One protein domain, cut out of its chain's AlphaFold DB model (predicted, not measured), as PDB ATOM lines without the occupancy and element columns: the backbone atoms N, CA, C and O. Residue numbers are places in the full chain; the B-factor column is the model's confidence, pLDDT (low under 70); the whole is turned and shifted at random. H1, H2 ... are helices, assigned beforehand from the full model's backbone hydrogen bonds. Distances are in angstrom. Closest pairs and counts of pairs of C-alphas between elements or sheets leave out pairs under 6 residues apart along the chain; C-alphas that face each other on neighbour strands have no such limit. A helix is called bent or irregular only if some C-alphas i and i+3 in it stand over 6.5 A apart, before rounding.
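What this domain is: This is residues 11 to 130 of the 133 residues of an uncharacterized protein of Burkholderia cepacia (UniProt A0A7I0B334). A long bent helix, H1, makes a backbone: H4 packs beside its first arm, H3 and short H2 pack across its second, and short H5 folds back on H4's end. The printed part has 120 residues, five named helices, H1 to H5 in order, and no named strand: all helix. It is loose, radius of gyration of the C-alphas 18.7 A, spanning 57 by 36 by 20 A.

Where its parts are: H1, residues 11 to 44, one helix by its hydrogen bonds, is bent, C-alphas 28 and 31 being 6.7 A apart. Its arms are H1a, residues 11 to 28, 25.9 A, from C-alpha 11 at (-21.411, 16.096, -10.635), and H1b, residues 31 to 44, 20.0 A. H4, residues 101 to 120, measures 28.3 A; H3, residues 71 to 87, 24.5 A. H2, residues 63 to 68, and H5, residues 124 to 130, ending at C-alpha 130 (-34.334, 10.846, -4.441), are irregular: C-alphas 64 and 67 are 7.4 A apart, 125 and 128 7.6 A.

How they stand to each other: H1a touches H4, opposite ways at a shallow tilt of 24 degrees; closest C-alphas His 19 and Thr 112, 4.9 A. H1b touches H3 at a steep 47 degrees, closest C-alphas Phe 36 and Ala 84, 6.4 A, and H2, Glu 37 and Pro 63, 5.9 A. H4, with residues 117 to 120 alone, touches H5 in a helical hairpin, closest C-alphas Lys 118 and Ala 130, 5.7 A. Every O i to N i+4 pair is within hydrogen-bond range in H1a, H1b, H3 and H4; H2 has 0 of 2 and H5 0 of 3, against 2 of 3 and 2 of 4 O i to N i+3 pairs.

The domain as a whole: The C-alphas farthest apart, Thr 54 and Pro 124, are 57.4 A apart. The printed part has no cut. Links H1 to H2 and H3 to H4 are long. No printed residue is under 70 in pLDDT.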
ATOM      1  N   ARG A  11     -19.999  16.254 -10.266       95.56
ATOM      2  CA  ARG A  11     -21.411  16.096 -10.635       95.56
ATOM      3  C   ARG A  11     -22.332  17.011  -9.827       95.56
ATOM      4  O   ARG A  11     -23.263  17.574 -10.394       95.56
ATOM      5  N   MET A  12     -22.099  17.150  -8.519       96.38
ATOM      6  CA  MET A  12     -22.872  18.058  -7.662       96.38
ATOM      7  C   MET A  12     -22.640  19.518  -8.047       96.38
ATOM      8  O   MET A  12     -23.603  20.277  -8.119       96.38
ATOM      9  N   ILE A  13     -21.388  19.892  -8.333       97.50
ATOM     10  CA  ILE A  13     -21.032  21.245  -8.780       97.50
ATOM     11  C   ILE A  13     -21.737  21.558 -10.101       97.50
ATOM     12  O   ILE A  13     -22.506  22.513 -10.163       97.50
ATOM     13  N   ALA A  14     -21.579  20.701 -11.113       97.69
ATOM     14  CA  ALA A  14     -22.181  20.910 -12.427       97.69
ATOM     15  C   ALA A  14     -23.718  20.974 -12.370       97.69
ATOM     16  O   ALA A  14     -24.338  21.799 -13.040       97.69
ATOM     17  N   ALA A  15     -24.357  20.130 -11.549       97.38
ATOM     18  CA  ALA A  15     -25.808  20.168 -11.375       97.38
ATOM     19  C   ALA A  15     -26.279  21.458 -10.679       97.38
ATOM     20  O   ALA A  15     -27.324  21.999 -11.040       97.38
ATOM     21  N   ALA A  16     -25.510  21.969  -9.713       97.50
ATOM     22  CA  ALA A  16     -25.812  23.228  -9.038       97.50
ATOM     23  C   ALA A  16     -25.645  24.426  -9.981       97.50
ATOM     24  O   ALA A  16     -26.533  25.271 -10.050       97.50
ATOM     25  N   GLU A  17     -24.557  24.473 -10.752       98.19
ATOM     26  CA  GLU A  17     -24.317  25.514 -11.758       98.19
ATOM     27  C   GLU A  17     -25.424  25.537 -12.818       98.19
ATOM     28  O   GLU A  17     -25.974  26.597 -13.114       98.19
ATOM     29  N   ALA A  18     -25.816  24.367 -13.334       97.56
ATOM     30  CA  ALA A  18     -26.906  24.252 -14.299       97.56
ATOM     31  C   ALA A  18     -28.255  24.709 -13.719       97.56
ATOM     32  O   ALA A  18     -29.045  25.352 -14.414       97.56
ATOM     33  N   HIS A  19     -28.530  24.393 -12.452       98.12
ATOM     34  CA  HIS A  19     -29.750  24.840 -11.783       98.12
ATOM     35  C   HIS A  19     -29.771  26.357 -11.574       98.12
ATOM     36  O   HIS A  19     -30.761  26.998 -11.922       98.12
ATOM     37  N   LEU A  20     -28.667  26.938 -11.097       98.19
ATOM     38  CA  LEU A  20     -28.529  28.385 -10.917       98.19
ATOM     39  C   LEU A  20     -28.659  29.133 -12.247       98.19
ATOM     40  O   LEU A  20     -29.375  30.127 -12.321       98.19
ATOM     41  N   ALA A  21     -28.023  28.641 -13.313       96.31
ATOM     42  CA  ALA A  21     -28.162  29.225 -14.643       96.31
ATOM     43  C   ALA A  21     -29.628  29.211 -15.114       96.31
ATOM     44  O   ALA A  21     -30.139  30.232 -15.571       96.31
ATOM     45  N   ALA A  22     -30.328  28.085 -14.938       95.94
ATOM     46  CA  ALA A  22     -31.737  27.965 -15.307       95.94
ATOM     47  C   ALA A  22     -32.654  28.882 -14.479       95.94
ATOM     48  O   ALA A  22     -33.579  29.479 -15.028       95.94
ATOM     49  N   GLU A  23     -32.398  29.016 -13.175       97.75
ATOM     50  CA  GLU A  23     -33.149  29.909 -12.287       97.75
ATOM     51  C   GLU A  23     -32.980  31.369 -12.715       97.75
ATOM     52  O   GLU A  23     -33.961  32.106 -12.826       97.75
ATOM     53  N   MET A  24     -31.745  31.770 -13.019       96.38
ATOM     54  CA  MET A  24     -31.429  33.105 -13.518       96.38
ATOM     55  C   MET A  24     -32.141  33.396 -14.841       96.38
ATOM     56  O   MET A  24     -32.799  34.430 -14.955       96.38
ATOM     57  N   SER A  25     -32.089  32.469 -15.803       92.88
ATOM     58  CA  SER A  25     -32.796  32.618 -17.081       92.88
ATOM     59  C   SER A  25     -34.312  32.735 -16.900       92.88
ATOM     60  O   SER A  25     -34.936  33.606 -17.502       92.88
ATOM     61  N   GLU A  26     -34.926  31.896 -16.059       95.38
ATOM     62  CA  GLU A  26     -36.367  31.973 -15.790       95.38
ATOM     63  C   GLU A  26     -36.744  33.311 -15.153       95.38
ATOM     64  O   GLU A  26     -37.701  33.955 -15.591       95.38
ATOM     65  N   ARG A  27     -35.953  33.763 -14.176       96.75
ATOM     66  CA  ARG A  27     -36.168  35.025 -13.468       96.75
ATOM     67  C   ARG A  27     -36.085  36.239 -14.388       96.75
ATOM     68  O   ARG A  27     -36.834  37.191 -14.182       96.75
ATOM     69  N   GLU A  28     -35.202  36.216 -15.381       94.44
ATOM     70  CA  GLU A  28     -35.055  37.294 -16.366       94.44
ATOM     71  C   GLU A  28     -36.176  37.287 -17.414       94.44
ATOM     72  O   GLU A  28     -36.751  38.334 -17.715       94.44
ATOM     73  N   ILE A  29     -36.539  36.111 -17.935       93.62
ATOM     74  CA  ILE A  29     -37.550  35.975 -18.994       93.62
ATOM     75  C   ILE A  29     -38.961  36.249 -18.461       93.62
ATOM     76  O   ILE A  29     -39.778  36.880 -19.139       93.62
ATOM     77  N   ARG A  30     -39.263  35.794 -17.238       95.94
ATOM     78  CA  ARG A  30     -40.595  35.871 -16.625       95.94
ATOM     79  C   ARG A  30     -41.239  37.262 -16.692       95.94
ATOM     80  O   ARG A  30     -42.353  37.338 -17.210       95.94
ATOM     81  N   PRO A  31     -40.631  38.347 -16.175       96.44
ATOM     82  CA  PRO A  31     -41.276  39.659 -16.174       96.44
ATOM     83  C   PRO A  31     -41.516  40.203 -17.586       96.44
ATOM     84  O   PRO A  31     -42.499  40.907 -17.796       96.44
ATOM     85  N   ILE A  32     -40.661  39.859 -18.556       96.06
ATOM     86  CA  ILE A  32     -40.811  40.302 -19.946       96.06
ATOM     87  C   ILE A  32     -42.029  39.625 -20.578       96.06
ATOM     88  O   ILE A  32     -42.891  40.303 -21.139       96.06
ATOM     89  N   VAL A  33     -42.120  38.298 -20.433       95.69
ATOM     90  CA  VAL A  33     -43.217  37.499 -20.995       95.69
ATOM     91  C   VAL A  33     -44.550  37.851 -20.359       95.69
ATOM     92  O   VAL A  33     -45.479  38.235 -21.062       95.69
ATOM     93  N   ILE A  34     -44.616  37.845 -19.024       96.25
ATOM     94  CA  ILE A  34     -45.829  38.245 -18.302       96.25
ATOM     95  C   ILE A  34     -46.227  39.678 -18.673       96.25
ATOM     96  O   ILE A  34     -47.416  39.963 -18.807       96.25
ATOM     97  N   GLY A  35     -45.251  40.571 -18.862       96.88
ATOM     98  CA  GLY A  35     -45.481  41.949 -19.276       96.88
ATOM     99  C   GLY A  35     -46.250  42.035 -20.590       96.88
ATOM    100  O   GLY A  35     -47.335  42.617 -20.620       96.88
ATOM    101  N   PHE A  36     -45.741  41.429 -21.668       96.94
ATOM    102  CA  PHE A  36     -46.439  41.507 -22.950       96.94
ATOM    103  C   PHE A  36     -47.744  40.705 -22.970       96.94
ATOM    104  O   PHE A  36     -48.717  41.182 -23.547       96.94
ATOM    105  N   GLU A  37     -47.812  39.540 -22.317       97.19
ATOM    106  CA  GLU A  37     -49.047  38.747 -22.245       97.19
ATOM    107  C   GLU A  37     -50.154  39.559 -21.567       97.19
ATOM    108  O   GLU A  37     -51.271  39.645 -22.072       97.19
ATOM    109  N   THR A  38     -49.818  40.238 -20.468       97.56
ATOM    110  CA  THR A  38     -50.739  41.119 -19.743       97.56
ATOM    111  C   THR A  38     -51.231  42.269 -20.621       97.56
ATOM    112  O   THR A  38     -52.428  42.556 -20.646       97.56
ATOM    113  N   GLU A  39     -50.340  42.938 -21.357       97.94
ATOM    114  CA  GLU A  39     -50.732  44.047 -22.235       97.94
ATOM    115  C   GLU A  39     -51.601  43.583 -23.412       97.94
ATOM    116  O   GLU A  39     -52.573  44.255 -23.767       97.94
ATOM    117  N   ILE A  40     -51.328  42.401 -23.970       98.00
ATOM    118  CA  ILE A  40     -52.164  41.795 -25.011       98.00
ATOM    119  C   ILE A  40     -53.555  41.480 -24.444       98.00
ATOM    120  O   ILE A  40     -54.560  41.909 -25.012       98.00
ATOM    121  N   LEU A  41     -53.641  40.805 -23.295       97.44
ATOM    122  CA  LEU A  41     -54.923  40.483 -22.660       97.44
ATOM    123  C   LEU A  41     -55.749  41.741 -22.347       97.44
ATOM    124  O   LEU A  41     -56.945  41.785 -22.634       97.44
ATOM    125  N   LYS A  42     -55.115  42.808 -21.841       96.88
ATOM    126  CA  LYS A  42     -55.776  44.104 -21.603       96.88
ATOM    127  C   LYS A  42     -56.289  44.752 -22.887       96.88
ATOM    128  O   LYS A  42     -57.385  45.312 -22.875       96.88
ATOM    129  N   LYS A  43     -55.502  44.705 -23.967       97.50
ATOM    130  CA  LYS A  43     -55.837  45.311 -25.263       97.50
ATOM    131  C   LYS A  43     -57.034  44.624 -25.914       97.50
ATOM    132  O   LYS A  43     -57.941  45.307 -26.379       97.50
ATOM    133  N   TYR A  44     -57.028  43.294 -25.958       96.62
ATOM    134  CA  TYR A  44     -58.049  42.524 -26.672       96.62
ATOM    135  C   TYR A  44     -59.266  42.187 -25.810       96.62
ATOM    136  O   TYR A  44     -60.345  41.981 -26.357       96.62
ATOM    137  N   ARG A  45     -59.117  42.174 -24.477       95.56
ATOM    138  CA  ARG A  45     -60.189  41.868 -23.516       95.56
ATOM    139  C   ARG A  45     -60.939  40.581 -23.868       95.56
ATOM    140  O   ARG A  45     -62.170  40.562 -23.863       95.56
ATOM    141  N   PHE A  46     -60.194  39.524 -24.182       95.75
ATOM    142  CA  PHE A  46     -60.773  38.243 -24.569       95.75
ATOM    143  C   PHE A  46     -61.730  37.711 -23.501       95.75
ATOM    144  O   PHE A  46     -61.473  37.830 -22.297       95.75
ATOM    145  N   VAL A  47     -62.821  37.104 -23.957       93.38
ATOM    146  CA  VAL A  47     -63.828  36.508 -23.082       93.38
ATOM    147  C   VAL A  47     -63.489  35.036 -22.889       93.38
ATOM    148  O   VAL A  47     -63.218  34.321 -23.852       93.38
ATOM    149  N   ALA A  48     -63.508  34.570 -21.645       91.94
ATOM    150  CA  ALA A  48     -63.285  33.166 -21.343       91.94
ATOM    151  C   ALA A  48     -64.306  32.278 -22.068       91.94
ATOM    152  O   ALA A  48     -65.511  32.557 -22.085       91.94
ATOM    153  N   ALA A  49     -63.823  31.171 -22.629       89.81
ATOM    154  CA  ALA A  49     -64.669  30.114 -23.143       89.81
ATOM    155  C   ALA A  49     -65.556  29.595 -22.004       89.81
ATOM    156  O   ALA A  49     -65.078  29.209 -20.934       89.81
ATOM    157  N   ARG A  50     -66.868  29.621 -22.236       84.81
ATOM    158  CA  ARG A  50     -67.869  29.179 -21.265       84.81
ATOM    159  C   ARG A  50     -68.157  27.702 -21.453       84.81
ATOM    160  O   ARG A  50     -68.400  27.262 -22.578       84.81
ATOM    161  N   ALA A  51     -68.205  26.963 -20.349       79.50
ATOM    162  CA  ALA A  51     -68.694  25.590 -20.368       79.50
ATOM    163  C   ALA A  51     -70.230  25.569 -20.423       79.50
ATOM    164  O   ALA A  51     -70.821  24.696 -21.062       79.50
ATOM    165  N   VAL A  52     -70.882  26.560 -19.798       81.31
ATOM    166  CA  VAL A  52     -72.344  26.684 -19.750       81.31
ATOM    167  C   VAL A  52     -72.779  28.090 -20.166       81.31
ATOM    168  O   VAL A  52     -72.256  29.091 -19.692       81.31
ATOM    169  N   ARG A  53     -73.799  28.195 -21.031       75.94
ATOM    170  CA  ARG A  53     -74.295  29.487 -21.557       75.94
ATOM    171  C   ARG A  53     -74.762  30.484 -20.490       75.94
ATOM    172  O   ARG A  53     -74.786  31.677 -20.766       75.94
ATOM    173  N   THR A  54     -75.169  30.007 -19.317       83.94
ATOM    174  CA  THR A  54     -75.661  30.837 -18.207       83.94
ATOM    175  C   THR A  54     -74.546  31.450 -17.368       83.94
ATOM    176  O   THR A  54     -74.835  32.271 -16.503       83.94
ATOM    177  N   GLU A  55     -73.291  31.048 -17.582       82.88
ATOM    178  CA  GLU A  55     -72.158  31.637 -16.876       82.88
ATOM    179  C   GLU A  55     -71.965  33.100 -17.305       82.88
ATOM    180  O   GLU A  55     -72.094  33.419 -18.500       82.88
ATOM    181  N   PRO A  56     -71.670  33.995 -16.342       84.69
ATOM    182  CA  PRO A  56     -71.350  35.378 -16.650       84.69
ATOM    183  C   PRO A  56     -70.099  35.441 -17.526       84.69
ATOM    184  O   PRO A  56     -69.209  34.595 -17.438       84.69
ATOM    185  N   GLU A  57     -70.035  36.454 -18.385       89.12
ATOM    186  CA  GLU A  57     -68.842  36.692 -19.189       89.12
ATOM    187  C   GLU A  57     -67.696  37.144 -18.290       89.12
ATOM    188  O   GLU A  57     -67.818  38.097 -17.519       89.12
ATOM    189  N   GLU A  58     -66.575  36.441 -18.399       91.88
ATOM    190  CA  GLU A  58     -65.356  36.744 -17.669       91.88
ATOM    191  C   GLU A  58     -64.291  37.189 -18.662       91.88
ATOM    192  O   GLU A  58     -63.985  36.476 -19.617       91.88
ATOM    193  N   ILE A  59     -63.731  38.377 -18.441       94.50
ATOM    194  CA  ILE A  59     -62.639  38.896 -19.261       94.50
ATOM    195  C   ILE A  59     -61.326  38.393 -18.678       94.50
ATOM    196  O   ILE A  59     -61.018  38.651 -17.512       94.50
ATOM    197  N   ILE A  60     -60.536  37.710 -19.501       94.75
ATOM    198  CA  ILE A  60     -59.242  37.176 -19.090       94.75
ATOM    199  C   ILE A  60     -58.221  38.313 -19.106       94.75
ATOM    200  O   ILE A  60     -57.883  38.844 -20.161       94.75
ATOM    201  N   LEU A  61     -57.737  38.686 -17.920       94.25
ATOM    202  CA  LEU A  61     -56.662  39.671 -17.735       94.25
ATOM    203  C   LEU A  61     -55.404  39.069 -17.095       94.25
ATOM    204  O   LEU A  61     -54.350  39.698 -17.136       94.25
ATOM    205  N   ASP A  62     -55.514  37.875 -16.511       93.81
ATOM    206  CA  ASP A  62     -54.389  37.127 -15.950       93.81
ATOM    207  C   ASP A  62     -53.837  36.155 -17.009       93.81
ATOM    208  O   ASP A  62     -54.575  35.265 -17.448       93.81
ATOM    209  N   PRO A  63     -52.554  36.268 -17.402       93.19
ATOM    210  CA  PRO A  63     -51.907  35.326 -18.315       93.19
ATOM    211  C   PRO A  63     -52.003  33.856 -17.893       93.19
ATOM    212  O   PRO A  63     -52.092  32.978 -18.754       93.19
ATOM    213  N   ASN A  64     -52.070  33.566 -16.589       90.50
ATOM    214  CA  ASN A  64     -52.227  32.196 -16.091       90.50
ATOM    215  C   ASN A  64     -53.599  31.592 -16.421       90.50
ATOM    216  O   ASN A  64     -53.767  30.379 -16.325       90.50
ATOM    217  N   LEU A  65     -54.571  32.415 -16.820       93.06
ATOM    218  CA  LEU A  65     -55.907  31.995 -17.238       93.06
ATOM    219  C   LEU A  65     -56.061  31.938 -18.768       93.06
ATOM    220  O   LEU A  65     -57.155  31.666 -19.256       93.06
ATOM    221  N   SER A  66     -54.982  32.140 -19.536       91.19
ATOM    222  CA  SER A  66     -54.996  32.095 -21.010       91.19
ATOM    223  C   SER A  66     -55.443  30.744 -21.586       91.19
ATOM    224  O   SER A  66     -56.003  30.701 -22.676       91.19
ATOM    225  N   TYR A  67     -55.316  29.646 -20.832       90.25
ATOM    226  CA  TYR A  67     -55.855  28.331 -21.215       90.25
ATOM    227  C   TYR A  67     -57.390  28.302 -21.343       90.25
ATOM    228  O   TYR A  67     -57.947  27.341 -21.869       90.25
ATOM    229  N   ARG A  68     -58.084  29.326 -20.828       92.81
ATOM    230  CA  ARG A  68     -59.541  29.480 -20.929       92.81
ATOM    231  C   ARG A  68     -59.969  30.236 -22.186       92.81
ATOM    232  O   ARG A  68     -61.163  30.438 -22.369       92.81
ATOM    233  N   LEU A  69     -59.040  30.689 -23.026       93.50
ATOM    234  CA  LEU A  69     -59.370  31.320 -24.302       93.50
ATOM    235  C   LEU A  69     -60.009  30.302 -25.255       93.50
ATOM    236  O   LEU A  69     -59.629  29.133 -25.294       93.50
ATOM    237  N   GLY A  70     -60.982  30.751 -26.051       92.25
ATOM    238  CA  GLY A  70     -61.496  29.954 -27.166       92.25
ATOM    239  C   GLY A  70     -60.447  29.807 -28.273       92.25
ATOM    240  O   GLY A  70     -59.467  30.545 -28.307       92.25
ATOM    241  N   GLU A  71     -60.650  28.877 -29.205       92.12
ATOM    242  CA  GLU A  71     -59.677  28.581 -30.271       92.12
ATOM    243  C   GLU A  71     -59.333  29.815 -31.128       92.12
ATOM    244  O   GLU A  71     -58.159  30.122 -31.337       92.12
ATOM    245  N   ALA A  72     -60.348  30.576 -31.554       93.31
ATOM    246  CA  ALA A  72     -60.159  31.787 -32.355       93.31
ATOM    247  C   ALA A  72     -59.383  32.882 -31.598       93.31
ATOM    248  O   ALA A  72     -58.450  33.470 -32.143       93.31
ATOM    249  N   ASP A  73     -59.726  33.115 -30.330       95.44
ATOM    250  CA  ASP A  73     -59.054  34.106 -29.481       95.44
ATOM    251  C   ASP A  73     -57.626  33.671 -29.129       95.44
ATOM    252  O   ASP A  73     -56.712  34.495 -29.116       95.44
ATOM    253  N   SER A  74     -57.410  32.370 -28.921       94.00
ATOM    254  CA  SER A  74     -56.089  31.785 -28.676       94.00
ATOM    255  C   SER A  74     -55.157  32.011 -29.864       94.00
ATOM    256  O   SER A  74     -54.010  32.408 -29.675       94.00
ATOM    257  N   ALA A  75     -55.648  31.829 -31.095       94.88
ATOM    258  CA  ALA A  75     -54.864  32.087 -32.301       94.88
ATOM    259  C   ALA A  75     -54.408  33.555 -32.390       94.88
ATOM    260  O   ALA A  75     -53.251  33.826 -32.717       94.88
ATOM    261  N   ILE A  76     -55.285  34.505 -32.043       96.50
ATOM    262  CA  ILE A  76     -54.937  35.934 -31.989       96.50
ATOM    263  C   ILE A  76     -53.918  36.186 -30.874       96.50
ATOM    264  O   ILE A  76     -52.895  36.829 -31.109       96.50
ATOM    265  N   PHE A  77     -54.175  35.666 -29.673       96.38
ATOM    266  CA  PHE A  77     -53.308  35.839 -28.513       96.38
ATOM    267  C   PHE A  77     -51.882  35.343 -28.784       96.38
ATOM    268  O   PHE A  77     -50.926  36.093 -28.577       96.38
ATOM    269  N   PHE A  78     -51.722  34.125 -29.309       93.81
ATOM    270  CA  PHE A  78     -50.404  33.561 -29.604       93.81
ATOM    271  C   PHE A  78     -49.686  34.307 -30.730       93.81
ATOM    272  O   PHE A  78     -48.492  34.581 -30.604       93.81
ATOM    273  N   ALA A  79     -50.397  34.723 -31.782       95.12
ATOM    274  CA  ALA A  79     -49.804  35.526 -32.849       95.12
ATOM    275  C   ALA A  79     -49.286  36.883 -32.334       95.12
ATOM    276  O   ALA A  79     -48.214  37.341 -32.735       95.12
ATOM    277  N   GLU A  80     -50.014  37.536 -31.425       97.00
ATOM    278  CA  GLU A  80     -49.554  38.780 -30.796       97.00
ATOM    279  C   GLU A  80     -48.380  38.534 -29.835       97.00
ATOM    280  O   GLU A  80     -47.437  39.327 -29.817       97.00
ATOM    281  N   CYS A  81     -48.372  37.414 -29.106       95.69
ATOM    282  CA  CYS A  81     -47.239  37.024 -28.262       95.69
ATOM    283  C   CYS A  81     -45.967  36.793 -29.089       95.69
ATOM    284  O   CYS A  81     -44.894  37.240 -28.689       95.69
ATOM    285  N   GLN A  82     -46.068  36.168 -30.266       93.75
ATOM    286  CA  GLN A  82     -44.927  35.989 -31.172       93.75
ATOM    287  C   GLN A  82     -44.362  37.331 -31.659       93.75
ATOM    288  O   GLN A  82     -43.147  37.539 -31.646       93.75
ATOM    289  N   LYS A  83     -45.230  38.284 -32.023       94.94
ATOM    290  CA  LYS A  83     -44.803  39.644 -32.401       94.94
ATOM    291  C   LYS A  83     -44.111  40.358 -31.242       94.94
ATOM    292  O   LYS A  83     -43.062  40.968 -31.438       94.94
ATOM    293  N   ALA A  84     -44.675  40.270 -30.038       95.56
ATOM    294  CA  ALA A  84     -44.108  40.889 -28.846       95.56
ATOM    295  C   ALA A  84     -42.761  40.262 -28.457       95.56
ATOM    296  O   ALA A  84     -41.814  40.987 -28.157       95.56
ATOM    297  N   ARG A  85     -42.641  38.932 -28.548       93.44
ATOM    298  CA  ARG A  85     -41.378  38.201 -28.375       93.44
ATOM    299  C   ARG A  85     -40.306  38.715 -29.336       93.44
ATOM    300  O   ARG A  85     -39.194  39.006 -28.900       93.44
ATOM    301  N   ALA A  86     -40.640  38.838 -30.623       91.81
ATOM    302  CA  ALA A  86     -39.713  39.329 -31.639       91.81
ATOM    303  C   ALA A  86     -39.267  40.774 -31.353       91.81
ATOM    304  O   ALA A  86     -38.081  41.084 -31.444       91.81
ATOM    305  N   ALA A  87     -40.195  41.643 -30.937       93.88
ATOM    306  CA  ALA A  87     -39.894  43.021 -30.549       93.88
ATOM    307  C   ALA A  87     -39.013  43.113 -29.290       93.88
ATOM    308  O   ALA A  87     -38.146  43.981 -29.211       93.88
ATOM    309  N   ALA A  88     -39.200  42.202 -28.331       91.56
ATOM    310  CA  ALA A  88     -38.371  42.081 -27.134       91.56
ATOM    311  C   ALA A  88     -37.014  41.400 -27.393       91.56
ATOM    312  O   ALA A  88     -36.210  41.288 -26.473       91.56
ATOM    313  N   GLN A  89     -36.764  40.934 -28.625       90.25
ATOM    314  CA  GLN A  89     -35.528  40.262 -29.040       90.25
ATOM    315  C   GLN A  89     -35.173  39.041 -28.171       90.25
ATOM    316  O   GLN A  89     -34.004  38.682 -28.024       90.25
ATOM    317  N   ILE A  90     -36.188  38.365 -27.617       85.94
ATOM    318  CA  ILE A  90     -35.986  37.162 -26.808       85.94
ATOM    319  C   ILE A  90     -35.682  35.989 -27.740       85.94
ATOM    320  O   ILE A  90     -36.571  35.416 -28.382       85.94
ATOM    321  N   THR A  91     -34.409  35.617 -27.773       79.56
ATOM    322  CA  THR A  91     -33.899  34.454 -28.493       79.56
ATOM    323  C   THR A  91     -33.250  33.505 -27.495       79.56
ATOM    324  O   THR A  91     -32.499  33.927 -26.621       79.56
ATOM    325  N   ILE A  92     -33.583  32.221 -27.600       75.25
ATOM    326  CA  ILE A  92     -32.946  31.156 -26.830       75.25
ATOM    327  C   ILE A  92     -32.274  30.252 -27.857       75.25
ATOM    328  O   ILE A  92     -32.911  29.797 -28.808       75.25
ATOM    329  N   GLU A  93     -30.970  30.042 -27.706       74.19
ATOM    330  CA  GLU A  93     -30.199  29.231 -28.645       74.19
ATOM    331  C   GLU A  93     -30.745  27.797 -28.702       74.19
ATOM    332  O   GLU A  93     -31.006  27.170 -27.674       74.19
ATOM    333  N   GLY A  94     -30.949  27.284 -29.920       72.31
ATOM    334  CA  GLY A  94     -31.491  25.941 -30.143       72.31
ATOM    335  C   GLY A  94     -32.970  25.769 -29.772       72.31
ATOM    336  O   GLY A  94     -33.457  24.638 -29.749       72.31
ATOM    337  N   GLU A  95     -33.689  26.852 -29.464       79.50
ATOM    338  CA  GLU A  95     -35.129  26.810 -29.224       79.50
ATOM    339  C   GLU A  95     -35.924  26.919 -30.529       79.50
ATOM    340  O   GLU A  95     -35.553  27.635 -31.459       79.50
ATOM    341  N   ASP A  96     -37.060  26.226 -30.560       82.12
ATOM    342  CA  ASP A  96     -38.117  26.461 -31.531       82.12
ATOM    343  C   ASP A  96     -38.765  27.848 -31.284       82.12
ATOM    344  O   ASP A  96     -39.276  28.100 -30.184       82.12
ATOM    345  N   PRO A  97     -38.762  28.764 -32.275       77.31
ATOM    346  CA  PRO A  97     -39.374  30.086 -32.150       77.31
ATOM    347  C   PRO A  97     -40.870  30.069 -31.800       77.31
ATOM    348  O   PRO A  97     -41.367  31.054 -31.242       77.31
ATOM    349  N   ASP A  98     -41.576  28.972 -32.086       82.06
ATOM    350  CA  ASP A  98     -43.003  28.824 -31.796       82.06
ATOM    351  C   ASP A  98     -43.288  28.448 -30.331       82.06
ATOM    352  O   ASP A  98     -44.428  28.537 -29.867       82.06
ATOM    353  N   VAL A  99     -42.262  28.082 -29.559       86.69
ATOM    354  CA  VAL A  99     -42.400  27.756 -28.136       86.69
ATOM    355  C   VAL A  99     -42.389  29.027 -27.289       86.69
ATOM    356  O   VAL A  99     -41.595  29.938 -27.505       86.69
ATOM    357  N   CYS A 100     -43.261  29.098 -26.277       90.00
ATOM    358  CA  CYS A 100     -43.220  30.194 -25.312       90.00
ATOM    359  C   CYS A 100     -41.892  30.160 -24.521       90.00
ATOM    360  O   CYS A 100     -41.644  29.184 -23.799       90.00
ATOM    361  N   PRO A 101     -41.084  31.238 -24.557       91.94
ATOM    362  CA  PRO A 101     -39.759  31.246 -23.936       91.94
ATOM    363  C   PRO A 101     -39.822  31.063 -22.413       91.94
ATOM    364  O   PRO A 101     -38.948  30.431 -21.820       91.94
ATOM    365  N   LEU A 102     -40.885  31.549 -21.758       93.50
ATOM    366  CA  LEU A 102     -41.087  31.340 -20.321       93.50
ATOM    367  C   LEU A 102     -41.396  29.874 -19.991       93.50
ATOM    368  O   LEU A 102     -40.869  29.340 -19.015       93.50
ATOM    369  N   LEU A 103     -42.223  29.203 -20.799       91.62
ATOM    370  CA  LEU A 103     -42.500  27.776 -20.608       91.62
ATOM    371  C   LEU A 103     -41.239  26.938 -20.821       91.62
ATOM    372  O   LEU A 103     -40.982  26.019 -20.041       91.62
ATOM    373  N   LYS A 104     -40.414  27.287 -21.813       91.88
ATOM    374  CA  LYS A 104     -39.123  26.634 -22.034       91.88
ATOM    375  C   LYS A 104     -38.176  26.827 -20.852       91.88
ATOM    376  O   LYS A 104     -37.638  25.839 -20.354       91.88
ATOM    377  N   ALA A 105     -38.010  28.059 -20.370       92.88
ATOM    378  CA  ALA A 105     -37.160  28.357 -19.218       92.88
ATOM    379  C   ALA A 105     -37.607  27.585 -17.965       92.88
ATOM    380  O   ALA A 105     -36.789  26.962 -17.290       92.88
ATOM    381  N   ARG A 106     -38.920  27.527 -17.706       94.19
ATOM    382  CA  ARG A 106     -39.492  26.735 -16.604       94.19
ATOM    383  C   ARG A 106     -39.247  25.241 -16.764       94.19
ATOM    384  O   ARG A 106     -38.901  24.581 -15.790       94.19
ATOM    385  N   HIS A 107     -39.397  24.705 -17.974       93.44
ATOM    386  CA  HIS A 107     -39.107  23.299 -18.242       93.44
ATOM    387  C   HIS A 107     -37.638  22.963 -17.947       93.44
ATOM    388  O   HIS A 107     -37.353  21.966 -17.284       93.44
ATOM    389  N   VAL A 108     -36.703  23.822 -18.369       93.94
ATOM    390  CA  VAL A 108     -35.275  23.660 -18.059       93.94
ATOM    391  C   VAL A 108     -35.033  23.732 -16.549       93.94
ATOM    392  O   VAL A 108     -34.359  22.855 -16.020       93.94
ATOM    393  N   LEU A 109     -35.626  24.703 -15.849       96.44
ATOM    394  CA  LEU A 109     -35.495  24.856 -14.397       96.44
ATOM    395  C   LEU A 109     -35.981  23.623 -13.618       96.44
ATOM    396  O   LEU A 109     -35.312  23.173 -12.687       96.44
ATOM    397  N   VAL A 110     -37.120  23.045 -14.009       95.88
ATOM    398  CA  VAL A 110     -37.646  21.812 -13.396       95.88
ATOM    399  C   VAL A 110     -36.690  20.638 -13.619       95.88
ATOM    400  O   VAL A 110     -36.386  19.893 -12.682       95.88
ATOM    401  N   ASN A 111     -36.172  20.490 -14.839       95.62
ATOM    402  CA  ASN A 111     -35.258  19.402 -15.181       95.62
ATOM    403  C   ASN A 111     -33.919  19.523 -14.439       95.62
ATOM    404  O   ASN A 111     -33.433  18.536 -13.885       95.62
ATOM    405  N   THR A 112     -33.327  20.721 -14.381       96.69
ATOM    406  CA  THR A 112     -32.064  20.951 -13.660       96.69
ATOM    407  C   THR A 112     -32.246  20.848 -12.150       96.69
ATOM    408  O   THR A 112     -31.375  20.302 -11.481       96.69
ATOM    409  N   GLY A 113     -33.394  21.269 -11.609       96.19
ATOM    410  CA  GLY A 113     -33.736  21.065 -10.198       96.19
ATOM    411  C   GLY A 113     -33.823  19.583  -9.834       96.19
ATOM    412  O   GLY A 113     -33.227  19.144  -8.852       96.19
ATOM    413  N   SER A 114     -34.477  18.783 -10.677       94.56
ATOM    414  CA  SER A 114     -34.540  17.325 -10.505       94.56
ATOM    415  C   SER A 114     -33.148  16.685 -10.590       94.56
ATOM    416  O   SER A 114     -32.798  15.822  -9.782       94.56
ATOM    417  N   ALA A 115     -32.312  17.144 -11.528       95.06
ATOM    418  CA  ALA A 115     -30.928  16.689 -11.654       95.06
ATOM    419  C   ALA A 115     -30.079  17.054 -10.426       95.06
ATOM    420  O   ALA A 115     -29.297  16.223  -9.964       95.06
ATOM    421  N   LEU A 116     -30.260  18.252  -9.861       96.38
ATOM    422  CA  LEU A 116     -29.590  18.683  -8.637       96.38
ATOM    423  C   LEU A 116     -30.001  17.825  -7.439       96.38
ATOM    424  O   LEU A 116     -29.128  17.340  -6.723       96.38
ATOM    425  N   ILE A 117     -31.298  17.566  -7.245       94.62
ATOM    426  CA  ILE A 117     -31.772  16.695  -6.154       94.62
ATOM    427  C   ILE A 117     -31.154  15.300  -6.281       94.62
ATOM    428  O   ILE A 117     -30.618  14.763  -5.311       94.62
ATOM    429  N   LYS A 118     -31.147  14.738  -7.495       93.81
ATOM    430  CA  LYS A 118     -30.525  13.440  -7.777       93.81
ATOM    431  C   LYS A 118     -29.005  13.451  -7.585       93.81
ATOM    432  O   LYS A 118     -28.436  12.445  -7.174       93.81
ATOM    433  N   ALA A 119     -28.330  14.559  -7.887       94.12
ATOM    434  CA  ALA A 119     -26.898  14.703  -7.647       94.12
ATOM    435  C   ALA A 119     -26.590  14.710  -6.146       94.12
ATOM    436  O   ALA A 119     -25.699  13.993  -5.695       94.12
ATOM    437  N   MET A 120     -27.369  15.473  -5.381       93.06
ATOM    438  CA  MET A 120     -27.191  15.672  -3.945       93.06
ATOM    439  C   MET A 120     -27.617  14.464  -3.104       93.06
ATOM    440  O   MET A 120     -27.114  14.299  -1.994       93.06
ATOM    441  N   SER A 121     -28.487  13.592  -3.619       91.81
ATOM    442  CA  SER A 121     -28.947  12.392  -2.906       91.81
ATOM    443  C   SER A 121     -27.875  11.318  -2.695       91.81
ATOM    444  O   SER A 121     -28.083  10.401  -1.905       91.81
ATOM    445  N   GLU A 122     -26.702  11.450  -3.329       87.94
ATOM    446  CA  GLU A 122     -25.510  10.659  -2.985       87.94
ATOM    447  C   GLU A 122     -25.046  10.915  -1.542       87.94
ATOM    448  O   GLU A 122     -24.378  10.074  -0.937       87.94
ATOM    449  N   LEU A 123     -25.405  12.068  -0.966       89.00
ATOM    450  CA  LEU A 123     -25.171  12.351   0.440       89.00
ATOM    451  C   LEU A 123     -26.175  11.564   1.289       89.00
ATOM    452  O   LEU A 123     -27.382  11.766   1.135       89.00
ATOM    453  N   PRO A 124     -25.721  10.758   2.268       86.88
ATOM    454  CA  PRO A 124     -26.622   9.955   3.096       86.88
ATOM    455  C   PRO A 124     -27.730  10.767   3.781       86.88
ATOM    456  O   PRO A 124     -28.844  10.280   3.941       86.88
ATOM    457  N   ALA A 125     -27.447  12.021   4.150       87.38
ATOM    458  CA  ALA A 125     -28.417  12.910   4.789       87.38
ATOM    459  C   ALA A 125     -29.535  13.397   3.845       87.38
ATOM    460  O   ALA A 125     -30.559  13.881   4.317       87.38
ATOM    461  N   LEU A 126     -29.341  13.285   2.527       88.50
ATOM    462  CA  LEU A 126     -30.258  13.769   1.495       88.50
ATOM    463  C   LEU A 126     -30.845  12.639   0.633       88.50
ATOM    464  O   LEU A 126     -31.644  12.910  -0.261       88.50
ATOM    465  N   ALA A 127     -30.501  11.378   0.910       86.81
ATOM    466  CA  ALA A 127     -30.954  10.221   0.134       86.81
ATOM    467  C   ALA A 127     -32.490  10.132   0.020       86.81
ATOM    468  O   ALA A 127     -33.010   9.793  -1.039       86.81
ATOM    469  N   VAL A 128     -33.219  10.531   1.071       88.75
ATOM    470  CA  VAL A 128     -34.696  10.533   1.123       88.75
ATOM    471  C   VAL A 128     -35.359  11.394   0.038       88.75
ATOM    472  O   VAL A 128     -36.517  11.178  -0.310       88.75
ATOM    473  N   PHE A 129     -34.646  12.380  -0.512       83.75
ATOM    474  CA  PHE A 129     -35.193  13.256  -1.545       83.75
ATOM    475  C   PHE A 129     -35.161  12.623  -2.943       83.75
ATOM    476  O   PHE A 129     -35.899  13.072  -3.812       83.75
ATOM    477  N   ALA A 130     -34.382  11.553  -3.157       77.19
ATOM    478  CA  ALA A 130     -34.334  10.846  -4.441       77.19
ATOM    479  C   ALA A 130     -35.616  10.067  -4.761       77.19
ATOM    480  O   ALA A 130     -35.934   9.879  -5.928       77.19
TER     481      ALA A 130